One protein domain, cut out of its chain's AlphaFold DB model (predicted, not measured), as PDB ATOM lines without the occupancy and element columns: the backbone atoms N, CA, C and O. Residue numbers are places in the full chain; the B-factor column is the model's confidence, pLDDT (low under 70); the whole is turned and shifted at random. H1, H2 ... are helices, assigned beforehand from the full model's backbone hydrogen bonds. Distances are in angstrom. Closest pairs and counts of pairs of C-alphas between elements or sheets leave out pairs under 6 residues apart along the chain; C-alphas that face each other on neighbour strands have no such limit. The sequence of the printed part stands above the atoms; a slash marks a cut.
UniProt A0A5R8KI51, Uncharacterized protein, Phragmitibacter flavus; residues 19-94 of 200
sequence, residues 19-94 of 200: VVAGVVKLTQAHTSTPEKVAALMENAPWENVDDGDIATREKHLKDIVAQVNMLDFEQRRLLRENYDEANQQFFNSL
ATOM      1  N   VAL A  19     -43.267  33.708 -28.132       91.88
ATOM      2  CA  VAL A  19     -42.651  32.602 -27.382       91.88
ATOM      3  C   VAL A  19     -42.297  31.443 -28.314       91.88
ATOM      4  O   VAL A  19     -41.172  30.955 -28.260       91.88
ATOM      5  N   VAL A  20     -43.206  31.045 -29.209       90.44
ATOM      6  CA  VAL A  20     -42.950  29.999 -30.215       90.44
ATOM      7  C   VAL A  20     -41.765  30.378 -31.105       90.44
ATOM      8  O   VAL A  20     -40.852  29.575 -31.265       90.44
ATOM      9  N   ALA A  21     -41.722  31.607 -31.625       85.56
ATOM     10  CA  ALA A  21     -40.603  32.092 -32.432       85.56
ATOM     11  C   ALA A  21     -39.278  32.084 -31.650       85.56
ATOM     12  O   ALA A  21     -38.240  31.710 -32.197       85.56
ATOM     13  N   GLY A  22     -39.313  32.448 -30.364       88.19
ATOM     14  CA  GLY A  22     -38.158  32.373 -29.471       88.19
ATOM     15  C   GLY A  22     -37.641  30.945 -29.299       88.19
ATOM     16  O   GLY A  22     -36.445  30.712 -29.459       88.19
ATOM     17  N   VAL A  23     -38.538  29.987 -29.042       81.31
ATOM     18  CA  VAL A  23     -38.193  28.561 -28.914       81.31
ATOM     19  C   VAL A  23     -37.638  28.018 -30.226       81.31
ATOM     20  O   VAL A  23     -36.557  27.441 -30.216       81.31
ATOM     21  N   VAL A  24     -38.306  28.269 -31.358       75.06
ATOM     22  CA  VAL A  24     -37.850  27.829 -32.688       75.06
ATOM     23  C   VAL A  24     -36.455  28.369 -32.998       75.06
ATOM     24  O   VAL A  24     -35.602  27.623 -33.473       75.06
ATOM     25  N   LYS A  25     -36.185  29.645 -32.699       76.75
ATOM     26  CA  LYS A  25     -34.865  30.252 -32.916       76.75
ATOM     27  C   LYS A  25     -33.783  29.632 -32.025       76.75
ATOM     28  O   LYS A  25     -32.650  29.477 -32.466       76.75
ATOM     29  N   LEU A  26     -34.126  29.260 -30.791       74.88
ATOM     30  CA  LEU A  26     -33.223  28.567 -29.868       74.88
ATOM     31  C   LEU A  26     -32.933  27.130 -30.318       74.88
ATOM     32  O   LEU A  26     -31.787  26.691 -30.267       74.88
ATOM     33  N   THR A  27     -33.948  26.409 -30.794       68.31
ATOM     34  CA  THR A  27     -33.798  25.019 -31.242       68.31
ATOM     35  C   THR A  27     -33.210  24.909 -32.643       68.31
ATOM     36  O   THR A  27     -32.630  23.880 -32.963       68.31
ATOM     37  N   GLN A  28     -33.283  25.958 -33.469       59.06
ATOM     38  CA  GLN A  28     -32.754  25.963 -34.839       59.06
ATOM     39  C   GLN A  28     -31.266  25.608 -34.929       59.06
ATOM     40  O   GLN A  28     -30.869  25.000 -35.924       59.06
ATOM     41  N   ALA A  29     -30.471  25.959 -33.912       56.25
ATOM     42  CA  ALA A  29     -29.053  25.610 -33.823       56.25
ATOM     43  C   ALA A  29     -28.813  24.123 -33.498       56.25
ATOM     44  O   ALA A  29     -27.708  23.634 -33.681       56.25
ATOM     45  N   HIS A  30     -29.827  23.422 -32.982       58.75
ATOM     46  CA  HIS A  30     -29.760  22.018 -32.557       58.75
ATOM     47  C   HIS A  30     -30.600  21.084 -33.446       58.75
ATOM     48  O   HIS A  30     -30.629  19.881 -33.208       58.75
ATOM     49  N   THR A  31     -31.299  21.612 -34.453       72.00
ATOM     50  CA  THR A  31     -32.099  20.821 -35.399       72.00
ATOM     51  C   THR A  31     -31.501  20.931 -36.798       72.00
ATOM     52  O   THR A  31     -31.616  21.989 -37.433       72.00
ATOM     53  N   SER A  32     -30.895  19.843 -37.268       86.38
ATOM     54  CA  SER A  32     -30.479  19.675 -38.662       86.38
ATOM     55  C   SER A  32     -31.680  19.307 -39.537       86.38
ATOM     56  O   SER A  32     -32.622  18.663 -39.067       86.38
ATOM     57  N   THR A  33     -31.674  19.749 -40.794       90.69
ATOM     58  CA  THR A  33     -32.671  19.365 -41.804       90.69
ATOM     59  C   THR A  33     -31.978  19.148 -43.154       90.69
ATOM     60  O   THR A  33     -30.895  19.708 -43.354       90.69
ATOM     61  N   PRO A  34     -32.571  18.374 -44.081       92.06
ATOM     62  CA  PRO A  34     -31.991  18.144 -45.408       92.06
ATOM     63  C   PRO A  34     -31.657  19.448 -46.139       92.06
ATOM     64  O   PRO A  34     -30.545  19.614 -46.624       92.06
ATOM     65  N   GLU A  35     -32.574  20.417 -46.105       92.75
ATOM     66  CA  GLU A  35     -32.419  21.734 -46.736       92.75
ATOM     67  C   GLU A  35     -31.190  22.472 -46.186       92.75
ATOM     68  O   GLU A  35     -30.440  23.099 -46.929       92.75
ATOM     69  N   LYS A  36     -30.980  22.416 -44.863       91.25
ATOM     70  CA  LYS A  36     -29.851  23.087 -44.207       91.25
ATOM     71  C   LYS A  36     -28.527  22.436 -44.566       91.25
ATOM     72  O   LYS A  36     -27.546  23.146 -44.757       91.25
ATOM     73  N   VAL A  37     -28.494  21.106 -44.620       93.31
ATOM     74  CA  VAL A  37     -27.289  20.366 -45.000       93.31
ATOM     75  C   VAL A  37     -26.936  20.649 -46.454       93.31
ATOM     76  O   VAL A  37     -25.792  21.003 -46.723       93.31
ATOM     77  N   ALA A  38     -27.911  20.589 -47.361       94.12
ATOM     78  CA  ALA A  38     -27.711  20.926 -48.766       94.12
ATOM     79  C   ALA A  38     -27.196  22.363 -48.933       94.12
ATOM     80  O   ALA A  38     -26.176  22.579 -49.576       94.12
ATOM     81  N   ALA A  39     -27.804  23.335 -48.245       92.06
ATOM     82  CA  ALA A  39     -27.325  24.714 -48.272       92.06
ATOM     83  C   ALA A  39     -25.891  24.858 -47.723       92.06
ATOM     84  O   ALA A  39     -25.124  25.679 -48.216       92.06
ATOM     85  N   LEU A  40     -25.497  24.090 -46.700       91.06
ATOM     86  CA  LEU A  40     -24.116  24.096 -46.201       91.06
ATOM     87  C   LEU A  40     -23.129  23.492 -47.208       91.06
ATOM     88  O   LEU A  40     -22.004  23.982 -47.310       91.06
ATOM     89  N   MET A  41     -23.547  22.455 -47.934       92.94
ATOM     90  CA  MET A  41     -22.772  21.814 -48.999       92.94
ATOM     91  C   MET A  41     -22.582  22.748 -50.201       92.94
ATOM     92  O   MET A  41     -21.454  22.922 -50.642       92.94
ATOM     93  N   GLU A  42     -23.644  23.420 -50.656       90.75
ATOM     94  CA  GLU A  42     -23.600  24.410 -51.750       90.75
ATOM     95  C   GLU A  42     -22.732  25.628 -51.413       90.75
ATOM     96  O   GLU A  42     -22.084  26.212 -52.274       90.75
ATOM     97  N   ASN A  43     -22.701  26.035 -50.141       87.31
ATOM     98  CA  ASN A  43     -21.890  27.164 -49.684       87.31
ATOM     99  C   ASN A  43     -20.478  26.741 -49.252       87.31
ATOM    100  O   ASN A  43     -19.861  27.406 -48.413       87.31
ATOM    101  N   ALA A  44     -19.964  25.633 -49.792       85.12
ATOM    102  CA  ALA A  44     -18.607  25.189 -49.531       85.12
ATOM    103  C   ALA A  44     -17.599  26.310 -49.876       85.12
ATOM    104  O   ALA A  44     -17.557  26.801 -51.008       85.12
ATOM    105  N   PRO A  45     -16.766  26.752 -48.913       70.69
ATOM    106  CA  PRO A  45     -15.981  27.981 -49.054       70.69
ATOM    107  C   PRO A  45     -14.916  27.903 -50.154       70.69
ATOM    108  O   PRO A  45     -14.455  28.929 -50.646       70.69
ATOM    109  N   TRP A  46     -14.535  26.691 -50.547       77.94
ATOM    110  CA  TRP A  46     -13.532  26.412 -51.568       77.94
ATOM    111  C   TRP A  46     -14.079  26.362 -52.997       77.94
ATOM    112  O   TRP A  46     -13.292  26.247 -53.928       77.94
ATOM    113  N   GLU A  47     -15.394  26.456 -53.201       69.12
ATOM    114  CA  GLU A  47     -15.946  26.607 -54.556       69.12
ATOM    115  C   GLU A  47     -15.841  28.050 -55.069       69.12
ATOM    116  O   GLU A  47     -15.908  28.294 -56.270       69.12
ATOM    117  N   ASN A  48     -15.629  29.016 -54.166       62.19
ATOM    118  CA  ASN A  48     -15.670  30.446 -54.477       62.19
ATOM    119  C   ASN A  48     -14.341  31.189 -54.241       62.19
ATOM    120  O   ASN A  48     -14.283  32.404 -54.437       62.19
ATOM    121  N   VAL A  49     -13.277  30.497 -53.815       53.94
ATOM    122  CA  VAL A  49     -11.964  31.102 -53.530       53.94
ATOM    123  C   VAL A  49     -10.853  30.117 -53.899       53.94
ATOM    124  O   VAL A  49     -10.922  28.963 -53.484       53.94
ATOM    125  N   ASP A  50      -9.838  30.583 -54.643       53.94
ATOM    126  CA  ASP A  50      -8.569  29.867 -54.865       53.94
ATOM    127  C   ASP A  50      -7.990  29.470 -53.496       53.94
ATOM    128  O   ASP A  50      -7.494  30.323 -52.761       53.94
ATOM    129  N   ASP A  51      -8.132  28.193 -53.142       54.72
ATOM    130  CA  ASP A  51      -7.738  27.585 -51.870       54.72
ATOM    131  C   ASP A  51      -8.186  28.359 -50.619       54.72
ATOM    132  O   ASP A  51      -7.432  29.096 -49.976       54.72
ATOM    133  N   GLY A  52      -9.436  28.122 -50.204       58.75
ATOM    134  CA  GLY A  52      -9.851  28.421 -48.835       58.75
ATOM    135  C   GLY A  52      -8.840  27.845 -47.834       58.75
ATOM    136  O   GLY A  52      -8.461  26.682 -47.942       58.75
ATOM    137  N   ASP A  53      -8.404  28.671 -46.878       74.31
ATOM    138  CA  ASP A  53      -7.508  28.288 -45.779       74.31
ATOM    139  C   ASP A  53      -7.837  26.871 -45.271       74.31
ATOM    140  O   ASP A  53      -8.984  26.593 -44.918       74.31
ATOM    141  N   ILE A  54      -6.842  25.975 -45.251       80.00
ATOM    142  CA  ILE A  54      -7.005  24.543 -44.932       80.00
ATOM    143  C   ILE A  54      -7.786  24.356 -43.625       80.00
ATOM    144  O   ILE A  54      -8.653  23.488 -43.538       80.00
ATOM    145  N   ALA A  55      -7.545  25.212 -42.626       81.75
ATOM    146  CA  ALA A  55      -8.261  25.157 -41.354       81.75
ATOM    147  C   ALA A  55      -9.751  25.521 -41.497       81.75
ATOM    148  O   ALA A  55     -10.613  24.932 -40.840       81.75
ATOM    149  N   THR A  56     -10.069  26.475 -42.372       84.25
ATOM    150  CA  THR A  56     -11.447  26.857 -42.707       84.25
ATOM    151  C   THR A  56     -12.155  25.737 -43.468       84.25
ATOM    152  O   THR A  56     -13.297  25.407 -43.141       84.25
ATOM    153  N   ARG A  57     -11.466  25.104 -44.424       87.81
ATOM    154  CA  ARG A  57     -11.970  23.949 -45.176       87.81
ATOM    155  C   ARG A  57     -12.266  22.756 -44.263       87.81
ATOM    156  O   ARG A  57     -13.384  22.243 -44.264       87.81
ATOM    157  N   GLU A  58     -11.314  22.391 -43.408       89.19
ATOM    158  CA  GLU A  58     -11.470  21.305 -42.436       89.19
ATOM    159  C   GLU A  58     -12.629  21.568 -41.463       89.19
ATOM    160  O   GLU A  58     -13.431  20.676 -41.179       89.19
ATOM    161  N   LYS A  59     -12.744  22.801 -40.952       89.88
ATOM    162  CA  LYS A  59     -13.839  23.178 -40.052       89.88
ATOM    163  C   LYS A  59     -15.199  23.047 -40.740       89.88
ATOM    164  O   LYS A  59     -16.101  22.451 -40.161       89.88
ATOM    165  N   HIS A  60     -15.335  23.564 -41.960       91.12
ATOM    166  CA  HIS A  60     -16.594  23.499 -42.708       91.12
ATOM    167  C   HIS A  60     -16.995  22.052 -43.009       91.12
ATOM    168  O   HIS A  60     -18.151  21.677 -42.826       91.12
ATOM    169  N   LEU A  61     -16.026  21.205 -43.371       92.44
ATOM    170  CA  LEU A  61     -16.256  19.774 -43.559       92.44
ATOM    171  C   LEU A  61     -16.774  19.105 -42.276       92.44
ATOM    172  O   LEU A  61     -17.747  18.351 -42.323       92.44
ATOM    173  N   LYS A  62     -16.176  19.411 -41.118       92.12
ATOM    174  CA  LYS A  62     -16.647  18.912 -39.813       92.12
ATOM    175  C   LYS A  62     -18.055  19.397 -39.470       92.12
ATOM    176  O   LYS A  62     -18.839  18.620 -38.927       92.12
ATOM    177  N   ASP A  63     -18.384  20.643 -39.800       91.25
ATOM    178  CA  ASP A  63     -19.718  21.200 -39.572       91.25
ATOM    179  C   ASP A  63     -20.771  20.468 -40.424       91.25
ATOM    180  O   ASP A  63     -21.828  20.098 -39.906       91.25
ATOM    181  N   ILE A  64     -20.470  20.162 -41.693       92.62
ATOM    182  CA  ILE A  64     -21.352  19.355 -42.553       92.62
ATOM    183  C   ILE A  64     -21.528  17.947 -41.976       92.62
ATOM    184  O   ILE A  64     -22.661  17.493 -41.822       92.62
ATOM    185  N   VAL A  65     -20.436  17.270 -41.602       91.75
ATOM    186  CA  VAL A  65     -20.478  15.934 -40.977       91.75
ATOM    187  C   VAL A  65     -21.381  15.929 -39.741       91.75
ATOM    188  O   VAL A  65     -22.244  15.060 -39.604       91.75
ATOM    189  N   ALA A  66     -21.227  16.916 -38.855       90.19
ATOM    190  CA  ALA A  66     -22.045  17.026 -37.653       90.19
ATOM    191  C   ALA A  66     -23.537  17.167 -37.996       90.19
ATOM    192  O   ALA A  66     -24.374  16.492 -37.398       90.19
ATOM    193  N   GLN A  67     -23.876  17.997 -38.985       90.38
ATOM    194  CA  GLN A  67     -25.264  18.208 -39.401       90.38
ATOM    195  C   GLN A  67     -25.860  16.976 -40.095       90.38
ATOM    196  O   GLN A  67     -27.015  16.645 -39.828       90.38
ATOM    197  N   VAL A  68     -25.089  16.261 -40.920       90.06
ATOM    198  CA  VAL A  68     -25.505  14.987 -41.541       90.06
ATOM    199  C   VAL A  68     -25.790  13.929 -40.471       90.06
ATOM    200  O   VAL A  68     -26.809  13.236 -40.532       90.06
ATOM    201  N   ASN A  69     -24.944  13.835 -39.444       87.38
ATOM    202  CA  ASN A  69     -25.112  12.861 -38.364       87.38
ATOM    203  C   ASN A  69     -26.352  13.114 -37.502       87.38
ATOM    204  O   ASN A  69     -26.909  12.171 -36.943       87.38
ATOM    205  N   MET A  70     -26.829  14.359 -37.443       86.62
ATOM    206  CA  MET A  70     -28.082  14.711 -36.773       86.62
ATOM    207  C   MET A  70     -29.334  14.378 -37.595       86.62
ATOM    208  O   MET A  70     -30.422  14.365 -37.023       86.62
ATOM    209  N   LEU A  71     -29.203  14.123 -38.903       86.94
ATOM    210  CA  LEU A  71     -30.334  13.711 -39.732       86.94
ATOM    211  C   LEU A  71     -30.764  12.285 -39.383       86.94
ATOM    212  O   LEU A  71     -29.929  11.383 -39.251       86.94
ATOM    213  N   ASP A  72     -32.075  12.076 -39.291       83.25
ATOM    214  CA  ASP A  72     -32.650  10.736 -39.249       83.25
ATOM    215  C   ASP A  72     -32.621  10.049 -40.631       83.25
ATOM    216  O   ASP A  72     -32.198  10.620 -41.635       83.25
ATOM    217  N   PHE A  73     -33.052   8.788 -40.680       78.50
ATOM    218  CA  PHE A  73     -33.039   7.981 -41.904       78.50
ATOM    219  C   PHE A  73     -33.869   8.600 -43.042       78.50
ATOM    220  O   PHE A  73     -33.394   8.672 -44.174       78.50
ATOM    221  N   GLU A  74     -35.082   9.078 -42.755       82.06
ATOM    222  CA  GLU A  74     -35.936   9.670 -43.789       82.06
ATOM    223  C   GLU A  74     -35.348  10.993 -44.272       82.06
ATOM    224  O   GLU A  74     -35.356  11.283 -45.462       82.06
ATOM    225  N   GLN A  75     -34.765  11.777 -43.369       87.69
ATOM    226  CA  GLN A  75     -34.089  13.014 -43.725       87.69
ATOM    227  C   GLN A  75     -32.839  12.778 -44.585       87.69
ATOM    228  O   GLN A  75     -32.623  13.516 -45.541       87.69
ATOM    229  N   ARG A  76     -32.029  11.751 -44.307       86.44
ATOM    230  CA  ARG A  76     -30.878  11.393 -45.162       86.44
ATOM    231  C   ARG A  76     -31.318  10.925 -46.542       86.44
ATOM    232  O   ARG A  76     -30.703  11.297 -47.540       86.44
ATOM    233  N   ARG A  77     -32.414  10.166 -46.602       82.25
ATOM    234  CA  ARG A  77     -33.047   9.778 -47.862       82.25
ATOM    235  C   ARG A  77     -33.500  11.006 -48.652       82.25
ATOM    236  O   ARG A  77     -33.105  11.150 -49.803       82.25
ATOM    237  N   LEU A  78     -34.228  11.928 -48.019       87.19
ATOM    238  CA  LEU A  78     -34.660  13.187 -48.637       87.19
ATOM    239  C   LEU A  78     -33.484  14.070 -49.063       87.19
ATOM    240  O   LEU A  78     -33.566  14.714 -50.101       87.19
ATOM    241  N   LEU A  79     -32.394  14.102 -48.290       88.62
ATOM    242  CA  LEU A  79     -31.180  14.825 -48.663       88.62
ATOM    243  C   LEU A  79     -30.620  14.295 -49.988       88.62
ATOM    244  O   LEU A  79     -30.301  15.089 -50.863       88.62
ATOM    245  N   ARG A  80     -30.533  12.970 -50.158       85.06
ATOM    246  CA  ARG A  80     -30.068  12.374 -51.418       85.06
ATOM    247  C   ARG A  80     -31.050  12.575 -52.564       85.06
ATOM    248  O   ARG A  80     -30.625  12.933 -53.647       85.06
ATOM    249  N   GLU A  81     -32.338  12.338 -52.336       84.19
ATOM    250  CA  GLU A  81     -33.349  12.386 -53.400       84.19
ATOM    251  C   GLU A  81     -33.609  13.816 -53.889       84.19
ATOM    252  O   GLU A  81     -33.679  14.056 -55.088       84.19
ATOM    253  N   ASN A  82     -33.727  14.779 -52.972       88.19
ATOM    254  CA  ASN A  82     -34.142  16.141 -53.317       88.19
ATOM    255  C   ASN A  82     -32.965  17.093 -53.574       88.19
ATOM    256  O   ASN A  82     -33.176  18.166 -54.136       88.19
ATOM    257  N   TYR A  83     -31.752  16.733 -53.142       88.25
ATOM    258  CA  TYR A  83     -30.547  17.569 -53.242       88.25
ATOM    259  C   TYR A  83     -29.357  16.789 -53.813       88.25
ATOM    260  O   TYR A  83     -28.216  16.976 -53.387       88.25
ATOM    261  N   ASP A  84     -29.616  15.880 -54.753       84.50
ATOM    262  CA  ASP A  84     -28.581  15.059 -55.392       84.50
ATOM    263  C   ASP A  84     -27.471  15.920 -56.014       84.50
ATOM    264  O   ASP A  84     -26.292  15.699 -55.744       84.50
ATOM    265  N   GLU A  85     -27.836  16.971 -56.754       85.75
ATOM    266  CA  GLU A  85     -26.871  17.863 -57.406       85.75
ATOM    267  C   GLU A  85     -25.915  18.522 -56.399       85.75
ATOM    268  O   GLU A  85     -24.697  18.443 -56.568       85.75
ATOM    269  N   ALA A  86     -26.449  19.092 -55.313       87.44
ATOM    270  CA  ALA A  86     -25.652  19.697 -54.247       87.44
ATOM    271  C   ALA A  86     -24.724  18.673 -53.573       87.44
ATOM    272  O   ALA A  86     -23.549  18.958 -53.342       87.44
ATOM    273  N   ASN A  87     -25.224  17.462 -53.297       86.69
ATOM    274  CA  ASN A  87     -24.412  16.386 -52.723       86.69
ATOM    275  C   ASN A  87     -23.280  15.962 -53.661       86.69
ATOM    276  O   ASN A  87     -22.153  15.762 -53.209       86.69
ATOM    277  N   GLN A  88     -23.568  15.801 -54.955       85.19
ATOM    278  CA  GLN A  88     -22.580  15.371 -55.938       85.19
ATOM    279  C   GLN A  88     -21.510  16.434 -56.160       85.19
ATOM    280  O   GLN A  88     -20.327  16.099 -56.150       85.19
ATOM    281  N   GLN A  89     -21.899  17.699 -56.327       89.00
ATOM    282  CA  GLN A  89     -20.956  18.810 -56.483       89.00
ATOM    283  C   GLN A  89     -20.042  18.912 -55.262       89.00
ATOM    284  O   GLN A  89     -18.820  18.817 -55.401       89.00
ATOM    285  N   PHE A  90     -20.632  18.934 -54.063       91.50
ATOM    286  CA  PHE A  90     -19.884  18.943 -52.815       91.50
ATOM    287  C   PHE A  90     -18.925  17.759 -52.716       91.50
ATOM    288  O   PHE A  90     -17.728  17.964 -52.527       91.50
ATOM    289  N   PHE A  91     -19.402  16.523 -52.888       89.38
ATOM    290  CA  PHE A  91     -18.549  15.343 -52.768       89.38
ATOM    291  C   PHE A  91     -17.427  15.348 -53.811       89.38
ATOM    292  O   PHE A  91     -16.285  15.029 -53.487       89.38
ATOM    293  N   ASN A  92     -17.707  15.758 -55.048       89.38
ATOM    294  CA  ASN A  92     -16.707  15.848 -56.112       89.38
ATOM    295  C   ASN A  92     -15.665  16.942 -55.865       89.38
ATOM    296  O   ASN A  92     -14.526  16.786 -56.302       89.38
ATOM    297  N   SER A  93     -16.026  17.994 -55.129       89.38
ATOM    298  CA  SER A  93     -15.110  19.061 -54.718       89.38
ATOM    299  C   SER A  93     -14.121  18.644 -53.614       89.38
ATOM    300  O   SER A  93     -13.164  19.372 -53.341       89.38
ATOM    301  N   LEU A  94     -14.340  17.498 -52.953       89.75
ATOM    302  CA  LEU A  94     -13.485  16.987 -51.876       89.75
ATOM    303  C   LEU A  94     -12.210  16.317 -52.404       89.75
ATOM    304  O   LEU A  94     -12.242  15.596 -53.408       89.75
TER     305      LEU A  94
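This is residues 19 to 94 of the 200 residues of an uncharacterized protein of Phragmitibacter flavus (UniProt A0A5R8KI51). Four helices make a small body in which short H2 is the core, with long H3 folded back along it as a hairpin and H4 and H5 packed on it too; residues 19 to 29, with H1, stick out as a free arm. The printed part has 76 residues with five named helices, H1 to H5 in chain order, and no named strand: all helix. It is only just compact, close to loose, with a radius of gyration of the C-alphas of 13.7 A, and is elongated, spanning 44 by 26 by 17 A.

Start at H1, residues 19 to 27, which touches no helix. Next look at H2, residues 34 to 42, the hub. H3, residues 54 to 70, touches it with residues 64 to 68 alone, at a shallow tilt of 15 degrees, opposite ways; the closest C-alphas, of Val 37 and Gln 67, are 6.3 A apart. H4, residues 73 to 82, touches H2 at a steep tilt of 52 degrees, closest at the C-alphas of Pro 34 and Leu 79, 4.7 A. H5, residues 84 to 93, touches H2 at 36 degrees, only just steep, closest at the C-alphas of Met 41 and Phe 90, 5.6 A. H3 and H5 are apart. In each of the five helices every O i to N i+4 pair is within hydrogen-bond range.

Find C-alpha 19 at (-42.651, 32.602, -27.382), where H1 begins its 12.3 A. H2 measures 12.2 A. H3 runs 24.6 A from C-alpha 54 at (-7.005, 24.543, -44.932). H4 and H5 each measure 14.1 A; H5 ends at C-alpha 93, (-15.110, 19.061, -54.718).

The farthest C-alphas, of Val 19 and Asp 50, are 43.9 A apart. The printed part has no cut. The link from H2 to H3 is long, 11 residues. Look for pLDDT under 70 at residues 27 to 30 and 47 to 52.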